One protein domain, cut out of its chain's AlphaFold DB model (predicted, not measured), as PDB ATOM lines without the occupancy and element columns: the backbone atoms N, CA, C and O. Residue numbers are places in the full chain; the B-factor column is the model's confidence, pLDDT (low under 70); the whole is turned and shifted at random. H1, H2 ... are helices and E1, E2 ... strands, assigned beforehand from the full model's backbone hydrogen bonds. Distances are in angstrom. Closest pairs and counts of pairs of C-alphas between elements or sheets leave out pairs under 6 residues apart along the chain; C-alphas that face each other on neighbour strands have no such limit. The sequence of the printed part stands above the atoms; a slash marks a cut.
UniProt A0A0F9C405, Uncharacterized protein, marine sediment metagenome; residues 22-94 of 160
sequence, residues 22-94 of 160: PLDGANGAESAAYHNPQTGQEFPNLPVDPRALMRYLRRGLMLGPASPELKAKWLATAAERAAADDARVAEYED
ATOM      1  N   PRO A  22      95.502 132.570  70.074       66.19
ATOM      2  CA  PRO A  22      94.645 132.331  71.223       66.19
ATOM      3  C   PRO A  22      93.819 131.071  70.944       66.19
ATOM      4  O   PRO A  22      93.334 130.891  69.826       66.19
ATOM      5  N   LEU A  23      93.686 130.190  71.934       73.25
ATOM      6  CA  LEU A  23      92.763 129.059  71.832       73.25
ATOM      7  C   LEU A  23      91.341 129.604  71.629       73.25
ATOM      8  O   LEU A  23      90.992 130.631  72.215       73.25
ATOM      9  N   ASP A  24      90.518 128.927  70.830       67.50
ATOM     10  CA  ASP A  24      89.121 129.332  70.654       67.50
ATOM     11  C   ASP A  24      88.411 129.374  72.017       67.50
ATOM     12  O   ASP A  24      88.409 128.401  72.773       67.50
ATOM     13  N   GLY A  25      87.852 130.538  72.359       65.56
ATOM     14  CA  GLY A  25      87.236 130.808  73.663       65.56
ATOM     15  C   GLY A  25      88.199 131.261  74.771       65.56
ATOM     16  O   GLY A  25      87.735 131.686  75.828       65.56
ATOM     17  N   ALA A  26      89.518 131.252  74.546       69.81
ATOM     18  CA  ALA A  26      90.504 131.816  75.466       69.81
ATOM     19  C   ALA A  26      90.638 133.331  75.269       69.81
ATOM     20  O   ALA A  26      91.654 133.850  74.802       69.81
ATOM     21  N   ASN A  27      89.603 134.057  75.680       65.00
ATOM     22  CA  ASN A  27      89.767 135.452  76.057       65.00
ATOM     23  C   ASN A  27      90.564 135.416  77.364       65.00
ATOM     24  O   ASN A  27      90.099 134.816  78.330       65.00
ATOM     25  N   GLY A  28      91.798 135.929  77.382       69.50
ATOM     26  CA  GLY A  28      92.631 135.941  78.592       69.50
ATOM     27  C   GLY A  28      91.898 136.525  79.810       69.50
ATOM     28  O   GLY A  28      90.798 137.059  79.686       69.50
ATOM     29  N   ALA A  29      92.501 136.429  80.999       77.38
ATOM     30  CA  ALA A  29      91.863 136.907  82.228       77.38
ATOM     31  C   ALA A  29      91.294 138.325  82.048       77.38
ATOM     32  O   ALA A  29      92.020 139.229  81.628       77.38
ATOM     33  N   GLU A  30      90.004 138.503  82.358       85.94
ATOM     34  CA  GLU A  30      89.353 139.808  82.270       85.94
ATOM     35  C   GLU A  30      90.162 140.828  83.066       85.94
ATOM     36  O   GLU A  30      90.557 140.570  84.205       85.94
ATOM     37  N   SER A  31      90.437 141.976  82.454       91.62
ATOM     38  CA  SER A  31      91.272 143.020  83.037       91.62
ATOM     39  C   SER A  31      90.540 144.353  83.070       91.62
ATOM     40  O   SER A  31      89.792 144.674  82.148       91.62
ATOM     41  N   ALA A  32      90.803 145.153  84.099       91.94
ATOM     42  CA  ALA A  32      90.283 146.506  84.227       91.94
ATOM     43  C   ALA A  32      91.373 147.474  84.688       91.94
ATOM     44  O   ALA A  32      92.418 147.077  85.216       91.94
ATOM     45  N   ALA A  33      91.083 148.762  84.516       94.25
ATOM     46  CA  ALA A  33      91.892 149.827  85.072       94.25
ATOM     47  C   ALA A  33      91.683 149.923  86.586       94.25
ATOM     48  O   ALA A  33      90.553 149.865  87.071       94.25
ATOM     49  N   TYR A  34      92.776 150.123  87.313       96.19
ATOM     50  CA  TYR A  34      92.780 150.497  88.722       96.19
ATOM     51  C   TYR A  34      93.661 151.722  88.916       96.19
ATOM     52  O   TYR A  34      94.550 151.989  88.107       96.19
ATOM     53  N   HIS A  35      93.484 152.421  90.028       96.81
ATOM     54  CA  HIS A  35      94.391 153.487  90.421       96.81
ATOM     55  C   HIS A  35      94.664 153.495  91.921       96.81
ATOM     56  O   HIS A  35      93.883 152.989  92.727       96.81
ATOM     57  N   ASN A  36      95.792 154.085  92.304       95.88
ATOM     58  CA  ASN A  36      96.079 154.411  93.693       95.88
ATOM     59  C   ASN A  36      95.457 155.785  94.027       95.88
ATOM     60  O   ASN A  36      95.872 156.784  93.434       95.88
ATOM     61  N   PRO A  37      94.506 155.875  94.975       94.56
ATOM     62  CA  PRO A  37      93.825 157.128  95.302       94.56
ATOM     63  C   PRO A  37      94.732 158.152  96.003       94.56
ATOM     64  O   PRO A  37      94.415 159.336  96.022       94.56
ATOM     65  N   GLN A  38      95.863 157.726  96.575       92.81
ATOM     66  CA  GLN A  38      96.804 158.616  97.260       92.81
ATOM     67  C   GLN A  38      97.810 159.248  96.294       92.81
ATOM     68  O   GLN A  38      98.148 160.427  96.423       92.81
ATOM     69  N   THR A  39      98.308 158.461  95.337       90.81
ATOM     70  CA  THR A  39      99.388 158.886  94.434       90.81
ATOM     71  C   THR A  39      98.904 159.271  93.042       90.81
ATOM     72  O   THR A  39      99.608 159.999  92.353       90.81
ATOM     73  N   GLY A  40      97.724 158.804  92.621       93.06
ATOM     74  CA  GLY A  40      97.217 158.987  91.260       93.06
ATOM     75  C   GLY A  40      97.834 158.051  90.219       93.06
ATOM     76  O   GLY A  40      97.589 158.227  89.028       93.06
ATOM     77  N   GLN A  41      98.626 157.061  90.641       95.06
ATOM     78  CA  GLN A  41      99.200 156.059  89.743       95.06
ATOM     79  C   GLN A  41      98.109 155.153  89.162       95.06
ATOM     80  O   GLN A  41      97.303 154.607  89.915       95.06
ATOM     81  N   GLU A  42      98.123 154.950  87.844       95.12
ATOM     82  CA  GLU A  42      97.169 154.099  87.123       95.12
ATOM     83  C   GLU A  42      97.775 152.741  86.735       95.12
ATOM     84  O   GLU A  42      98.951 152.636  86.381       95.12
ATOM     85  N   PHE A  43      96.934 151.709  86.745       94.75
ATOM     86  CA  PHE A  43      97.244 150.337  86.361       94.75
ATOM     87  C   PHE A  43      96.166 149.836  85.383       94.75
ATOM     88  O   PHE A  43      95.125 149.353  85.826       94.75
ATOM     89  N   PRO A  44      96.361 149.970  84.058       91.31
ATOM     90  CA  PRO A  44      95.280 149.813  83.078       91.31
ATOM     91  C   PRO A  44      94.820 148.367  82.836       91.31
ATOM     92  O   PRO A  44      93.677 148.162  82.447       91.31
ATOM     93  N   ASN A  45      95.688 147.376  83.067       91.56
ATOM     94  CA  ASN A  45      95.466 145.981  82.662       91.56
ATOM     95  C   ASN A  45      95.615 145.008  83.842       91.56
ATOM     96  O   ASN A  45      96.302 143.992  83.728       91.56
ATOM     97  N   LEU A  46      95.034 145.324  85.004       92.44
ATOM     98  CA  LEU A  46      95.059 144.383  86.126       92.44
ATOM     99  C   LEU A  46      93.886 143.396  86.039       92.44
ATOM    100  O   LEU A  46      92.767 143.825  85.757       92.44
ATOM    101  N   PRO A  47      94.113 142.101  86.330       92.50
ATOM    102  CA  PRO A  47      93.054 141.094  86.373       92.50
ATOM    103  C   PRO A  47      91.887 141.458  87.303       92.50
ATOM    104  O   PRO A  47      92.082 142.049  88.365       92.50
ATOM    105  N   VAL A  48      90.672 141.063  86.934       91.06
ATOM    106  CA  VAL A  48      89.432 141.281  87.707       91.06
ATOM    107  C   VAL A  48      88.913 139.973  88.308       91.06
ATOM    108  O   VAL A  48      87.808 139.913  88.843       91.06
ATOM    109  N   ASP A  49      89.715 138.904  88.288       90.38
ATOM    110  CA  ASP A  49      89.344 137.681  88.987       90.38
ATOM    111  C   ASP A  49      89.140 137.959  90.495       90.38
ATOM    112  O   ASP A  49      89.828 138.813  91.071       90.38
ATOM    113  N   PRO A  50      88.216 137.254  91.180       90.75
ATOM    114  CA  PRO A  50      87.863 137.562  92.568       90.75
ATOM    115  C   PRO A  50      89.061 137.590  93.528       90.75
ATOM    116  O   PRO A  50      89.083 138.357  94.494       90.75
ATOM    117  N   ARG A  51      90.091 136.775  93.268       92.12
ATOM    118  CA  ARG A  51      91.298 136.721  94.098       92.12
ATOM    119  C   ARG A  51      92.179 137.947  93.871       92.12
ATOM    120  O   ARG A  51      92.686 138.509  94.849       92.12
ATOM    121  N   ALA A  52      92.379 138.350  92.620       91.69
ATOM    122  CA  ALA A  52      93.122 139.550  92.270       91.69
ATOM    123  C   ALA A  52      92.413 140.813  92.771       91.69
ATOM    124  O   ALA A  52      93.046 141.618  93.455       91.69
ATOM    125  N   LEU A  53      91.096 140.920  92.577       91.62
ATOM    126  CA  LEU A  53      90.285 142.030  93.084       91.62
ATOM    127  C   LEU A  53      90.472 142.211  94.601       91.62
ATOM    128  O   LEU A  53      90.854 143.285  95.068       91.62
ATOM    129  N   MET A  54      90.329 141.132  95.380       93.75
ATOM    130  CA  MET A  54      90.545 141.156  96.835       93.75
ATOM    131  C   MET A  54      91.980 141.514  97.238       93.75
ATOM    132  O   MET A  54      92.221 142.015  98.339       93.75
ATOM    133  N   ARG A  55      92.972 141.215  96.397       95.56
ATOM    134  CA  ARG A  55      94.367 141.607  96.630       95.56
ATOM    135  C   ARG A  55      94.562 143.102  96.377       95.56
ATOM    136  O   ARG A  55      95.229 143.747  97.181       95.56
ATOM    137  N   TYR A  56      93.999 143.643  95.302       94.94
ATOM    138  CA  TYR A  56      94.153 145.051  94.928       94.94
ATOM    139  C   TYR A  56      93.410 145.982  95.878       94.94
ATOM    140  O   TYR A  56      94.006 146.946  96.354       94.94
ATOM    141  N   LEU A  57      92.187 145.622  96.271       91.75
ATOM    142  CA  LEU A  57      91.431 146.363  97.281       91.75
ATOM    143  C   LEU A  57      92.165 146.390  98.630       91.75
ATOM    144  O   LEU A  57      92.274 147.443  99.250       91.75
ATOM    145  N   ARG A  58      92.765 145.268  99.060       94.75
ATOM    146  CA  ARG A  58      93.603 145.230 100.279       94.75
ATOM    147  C   ARG A  58      94.879 146.060 100.179       94.75
ATOM    148  O   ARG A  58      95.379 146.518 101.198       94.75
ATOM    149  N   ARG A  59      95.410 146.247  98.970       93.94
ATOM    150  CA  ARG A  59      96.531 147.160  98.697       93.94
ATOM    151  C   ARG A  59      96.090 148.623  98.578       93.94
ATOM    152  O   ARG A  59      96.939 149.475  98.351       93.94
ATOM    153  N   GLY A  60      94.794 148.910  98.718       95.19
ATOM    154  CA  GLY A  60      94.241 150.259  98.624       95.19
ATOM    155  C   GLY A  60      94.059 150.768  97.193       95.19
ATOM    156  O   GLY A  60      93.906 151.969  97.007       95.19
ATOM    157  N   LEU A  61      94.084 149.894  96.180       96.38
ATOM    158  CA  LEU A  61      93.786 150.286  94.803       96.38
ATOM    159  C   LEU A  61      92.274 150.384  94.595       96.38
ATOM    160  O   LEU A  61      91.528 149.497  95.012       96.38
ATOM    161  N   MET A  62      91.829 151.433  93.908       94.69
ATOM    162  CA  MET A  62      90.436 151.626  93.518       94.69
ATOM    163  C   MET A  62      90.212 151.184  92.076       94.69
ATOM    164  O   MET A  62      91.077 151.372  91.224       94.69
ATOM    165  N   LEU A  63      89.046 150.591  91.811       94.00
ATOM    166  CA  LEU A  63      88.633 150.210  90.465       94.00
ATOM    167  C   LEU A  63      88.290 151.464  89.648       94.00
ATOM    168  O   LEU A  63      87.616 152.367  90.144       94.00
ATOM    169  N   GLY A  64      88.725 151.492  88.392       93.19
ATOM    170  CA  GLY A  64      88.540 152.605  87.465       93.19
ATOM    171  C   GLY A  64      89.790 153.481  87.295       93.19
ATOM    172  O   GLY A  64      90.780 153.313  88.016       93.19
ATOM    173  N   PRO A  65      89.761 154.409  86.322       94.12
ATOM    174  CA  PRO A  65      90.846 155.360  86.090       94.12
ATOM    175  C   PRO A  65      90.965 156.376  87.234       94.12
ATOM    176  O   PRO A  65      90.002 156.606  87.971       94.12
ATOM    177  N   ALA A  66      92.137 156.997  87.373       94.31
ATOM    178  CA  ALA A  66      92.327 158.072  88.340       94.31
ATOM    179  C   ALA A  66      91.578 159.337  87.893       94.31
ATOM    180  O   ALA A  66      91.327 159.550  86.704       94.31
ATOM    181  N   SER A  67      91.261 160.224  88.840       94.50
ATOM    182  CA  SER A  67      90.780 161.562  88.483       94.50
ATOM    183  C   SER A  67      91.867 162.330  87.708       94.50
ATOM    184  O   SER A  67      93.065 162.102  87.927       94.50
ATOM    185  N   PRO A  68      91.494 163.265  86.813       93.56
ATOM    186  CA  PRO A  68      92.471 164.018  86.024       93.56
ATOM    187  C   PRO A  68      93.443 164.818  86.902       93.56
ATOM    188  O   PRO A  68      94.621 164.928  86.570       93.56
ATOM    189  N   GLU A  69      92.983 165.315  88.052       93.19
ATOM    190  CA  GLU A  69      93.811 166.033  89.025       93.19
ATOM    191  C   GLU A  69      94.872 165.125  89.663       93.19
ATOM    192  O   GLU A  69      96.051 165.484  89.727       93.19
ATOM    193  N   LEU A  70      94.482 163.917  90.085       94.19
ATOM    194  CA  LEU A  70      95.411 162.939  90.655       94.19
ATOM    195  C   LEU A  70      96.431 162.473  89.617       94.19
ATOM    196  O   LEU A  70      97.620 162.366  89.918       94.19
ATOM    197  N   LYS A  71      95.984 162.264  88.379       93.12
ATOM    198  CA  LYS A  71      96.861 161.913  87.265       93.12
ATOM    199  C   LYS A  71      97.870 163.020  86.965       93.12
ATOM    200  O   LYS A  71      99.049 162.729  86.774       93.12
ATOM    201  N   ALA A  72      97.446 164.282  86.974       93.06
ATOM    202  CA  ALA A  72      98.344 165.419  86.792       93.06
ATOM    203  C   ALA A  72      99.390 165.501  87.915       93.06
ATOM    204  O   ALA A  72     100.572 165.684  87.633       93.06
ATOM    205  N   LYS A  73      98.991 165.279  89.175       92.25
ATOM    206  CA  LYS A  73      99.917 165.227  90.320       92.25
ATOM    207  C   LYS A  73     100.934 164.088  90.194       92.25
ATOM    208  O   LYS A  73     102.122 164.288  90.459       92.25
ATOM    209  N   TRP A  74     100.484 162.907  89.764       93.56
ATOM    210  CA  TRP A  74     101.374 161.787  89.473       93.56
ATOM    211  C   TRP A  74     102.380 162.167  88.385       93.56
ATOM    212  O   TRP A  74     103.577 161.992  88.576       93.56
ATOM    213  N   LEU A  75     101.929 162.740  87.271       92.69
ATOM    214  CA  LEU A  75     102.813 163.128  86.168       92.69
ATOM    215  C   LEU A  75     103.794 164.246  86.551       92.69
ATOM    216  O   LEU A  75     104.952 164.183  86.154       92.69
ATOM    217  N   ALA A  76     103.377 165.217  87.366       92.62
ATOM    218  CA  ALA A  76     104.239 166.310  87.820       92.62
ATOM    219  C   ALA A  76     105.449 165.816  88.632       92.62
ATOM    220  O   ALA A  76     106.537 166.370  88.533       92.62
ATOM    221  N   THR A  77     105.275 164.731  89.388       91.00
ATOM    222  CA  THR A  77     106.322 164.115  90.222       91.00
ATOM    223  C   THR A  77     107.120 163.033  89.479       91.00
ATOM    224  O   THR A  77     107.894 162.295  90.086       91.00
ATOM    225  N   ALA A  78     106.940 162.895  88.160       91.31
ATOM    226  CA  ALA A  78     107.620 161.863  87.375       91.31
ATOM    227  C   ALA A  78     109.139 162.069  87.302       91.31
ATOM    228  O   ALA A  78     109.875 161.097  87.428       91.31
ATOM    229  N   ALA A  79     109.601 163.316  87.148       88.56
ATOM    230  CA  ALA A  79     111.029 163.626  87.091       88.56
ATOM    231  C   ALA A  79     111.739 163.327  88.422       88.56
ATOM    232  O   ALA A  79     112.819 162.750  88.429       88.56
ATOM    233  N   GLU A  80     111.102 163.651  89.550       92.06
ATOM    234  CA  GLU A  80     111.633 163.348  90.885       92.06
ATOM    235  C   GLU A  80     111.748 161.840  91.123       92.06
ATOM    236  O   GLU A  80     112.753 161.375  91.652       92.06
ATOM    237  N   ARG A  81     110.746 161.058  90.698       92.62
ATOM    238  CA  ARG A  81     110.811 159.593  90.788       92.62
ATOM    239  C   ARG A  81     111.884 159.002  89.887       92.62
ATOM    240  O   ARG A  81     112.571 158.097  90.333       92.62
ATOM    241  N   ALA A  82     112.042 159.519  88.668       93.31
ATOM    242  CA  ALA A  82     113.116 159.085  87.780       93.31
ATOM    243  C   ALA A  82     114.488 159.333  88.424       93.31
ATOM    244  O   ALA A  82     115.282 158.410  88.520       93.31
ATOM    245  N   ALA A  83     114.716 160.524  88.987       93.94
ATOM    246  CA  ALA A  83     115.962 160.830  89.691       93.94
ATOM    247  C   ALA A  83     116.181 159.949  90.937       93.94
ATOM    248  O   ALA A  83     117.308 159.556  91.227       93.94
ATOM    249  N   ALA A  84     115.118 159.627  91.681       93.94
ATOM    250  CA  ALA A  84     115.203 158.724  92.826       93.94
ATOM    251  C   ALA A  84     115.511 157.276  92.409       93.94
ATOM    252  O   ALA A  84     116.287 156.603  93.085       93.94
ATOM    253  N   ASP A  85     114.927 156.801  91.308       94.31
ATOM    254  CA  ASP A  85     115.223 155.481  90.749       94.31
ATOM    255  C   ASP A  85     116.667 155.426  90.231       94.31
ATOM    256  O   ASP A  85     117.391 154.494  90.580       94.31
ATOM    257  N   ASP A  86     117.126 156.453  89.509       95.12
ATOM    258  CA  ASP A  86     118.513 156.571  89.040       95.12
ATOM    259  C   ASP A  86     119.504 156.560  90.214       95.12
ATOM    260  O   ASP A  86     120.516 155.864  90.173       95.12
ATOM    261  N   ALA A  87     119.189 157.263  91.308       94.88
ATOM    262  CA  ALA A  87     120.013 157.253  92.515       94.88
ATOM    263  C   ALA A  87     120.100 155.857  93.157       94.88
ATOM    264  O   ALA A  87     121.167 155.459  93.621       94.88
ATOM    265  N   ARG A  88     119.003 155.087  93.161       93.06
ATOM    266  CA  ARG A  88     119.009 153.703  93.668       93.06
ATOM    267  C   ARG A  88     119.787 152.756  92.766       93.06
ATOM    268  O   ARG A  88     120.397 151.816  93.269       93.06
ATOM    269  N   VAL A  89     119.739 152.969  91.452       94.38
ATOM    270  CA  VAL A  89     120.550 152.203  90.499       94.38
ATOM    271  C   VAL A  89     122.027 152.498  90.730       94.38
ATOM    272  O   VAL A  89     122.787 151.550  90.876       94.38
ATOM    273  N   ALA A  90     122.408 153.768  90.882       94.44
ATOM    274  CA  ALA A  90     123.784 154.150  91.193       94.44
ATOM    275  C   ALA A  90     124.270 153.534  92.519       94.44
ATOM    276  O   ALA A  90     125.345 152.947  92.568       94.44
ATOM    277  N   GLU A  91     123.451 153.572  93.579       94.50
ATOM    278  CA  GLU A  91     123.781 152.923  94.859       94.50
ATOM    279  C   GLU A  91     123.983 151.408  94.703       94.50
ATOM    280  O   GLU A  91     124.876 150.823  95.317       94.50
ATOM    281  N   TYR A  92     123.158 150.757  93.879       94.31
ATOM    282  CA  TYR A  92     123.335 149.342  93.583       94.31
ATOM    283  C   TYR A  92     124.624 149.093  92.798       94.31
ATOM    284  O   TYR A  92     125.374 148.205  93.185       94.31
ATOM    285  N   GLU A  93     124.903 149.861  91.747       93.25
ATOM    286  CA  GLU A  93     126.118 149.737  90.931       93.25
ATOM    287  C   GLU A  93     127.399 149.907  91.761       93.25
ATOM    288  O   GLU A  93     128.351 149.147  91.580       93.25
ATOM    289  N   ASP A  94     127.384 150.813  92.741       93.31
ATOM    290  CA  ASP A  94     128.495 151.033  93.672       93.31
ATOM    291  C   ASP A  94     128.619 149.941  94.753       93.31
ATOM    292  O   ASP A  94     129.623 149.868  95.467       93.31
TER     293      ASP A  94
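AT A GLANCE: This is residues 22 to 94 of the 160 residues of an uncharacterized protein of marine sediment metagenome (UniProt A0A0F9C405). A small hairpin of two strands, E1 and E2, has helix H1 loosely over one face and H2 by its turn; from this body H3 sticks out as a long arm and residues 22 to 27 as a tail. The printed part has 73 residues, with two named strands and three named helices in the order E1, E2, H1, H2, H3 along the chain; the sheet E1 - E2 is antiparallel and the class is mixed, helices and strands. The whole is loose, radius of gyration of the C-alphas 16.3 A, spans 48 by 32 by 23 A.

IN THESE COORDINATES: Find C-alpha 31 at (91.272, 143.020, 83.037), where E1, residues 31 to 35, begins. Then come E2, 42 to 47, H1, 50 to 58, H2, 68 to 76, and H3, 78 to 93, which runs 22.4 A to C-alpha 93 at (126.118, 149.737, 90.931).

HOW THE PARTS SIT: In the hairpin, N 34 and O 43 are 2.9 A apart, within hydrogen-bond range. Residues 62 to 63 pair antiparallel with 34 to 35 of E1. H1 is near E1; the closest C-alphas of E2 and H1, Pro 47 and Leu 53, are 7.3 A apart. Those of E2 and H2, Glu 42 and Lys 71, are 7.8 A apart. H2 and H3 meet only through their link. In H1, H2 and H3 every O i to N i+4 pair is within range.

THE WHOLE: The farthest C-alphas, Asp 24 and Asp 94, are 50.5 A apart. The printed part has no cut, and no link is long. Look for pLDDT under 70 at residues 22 and 24 to 28.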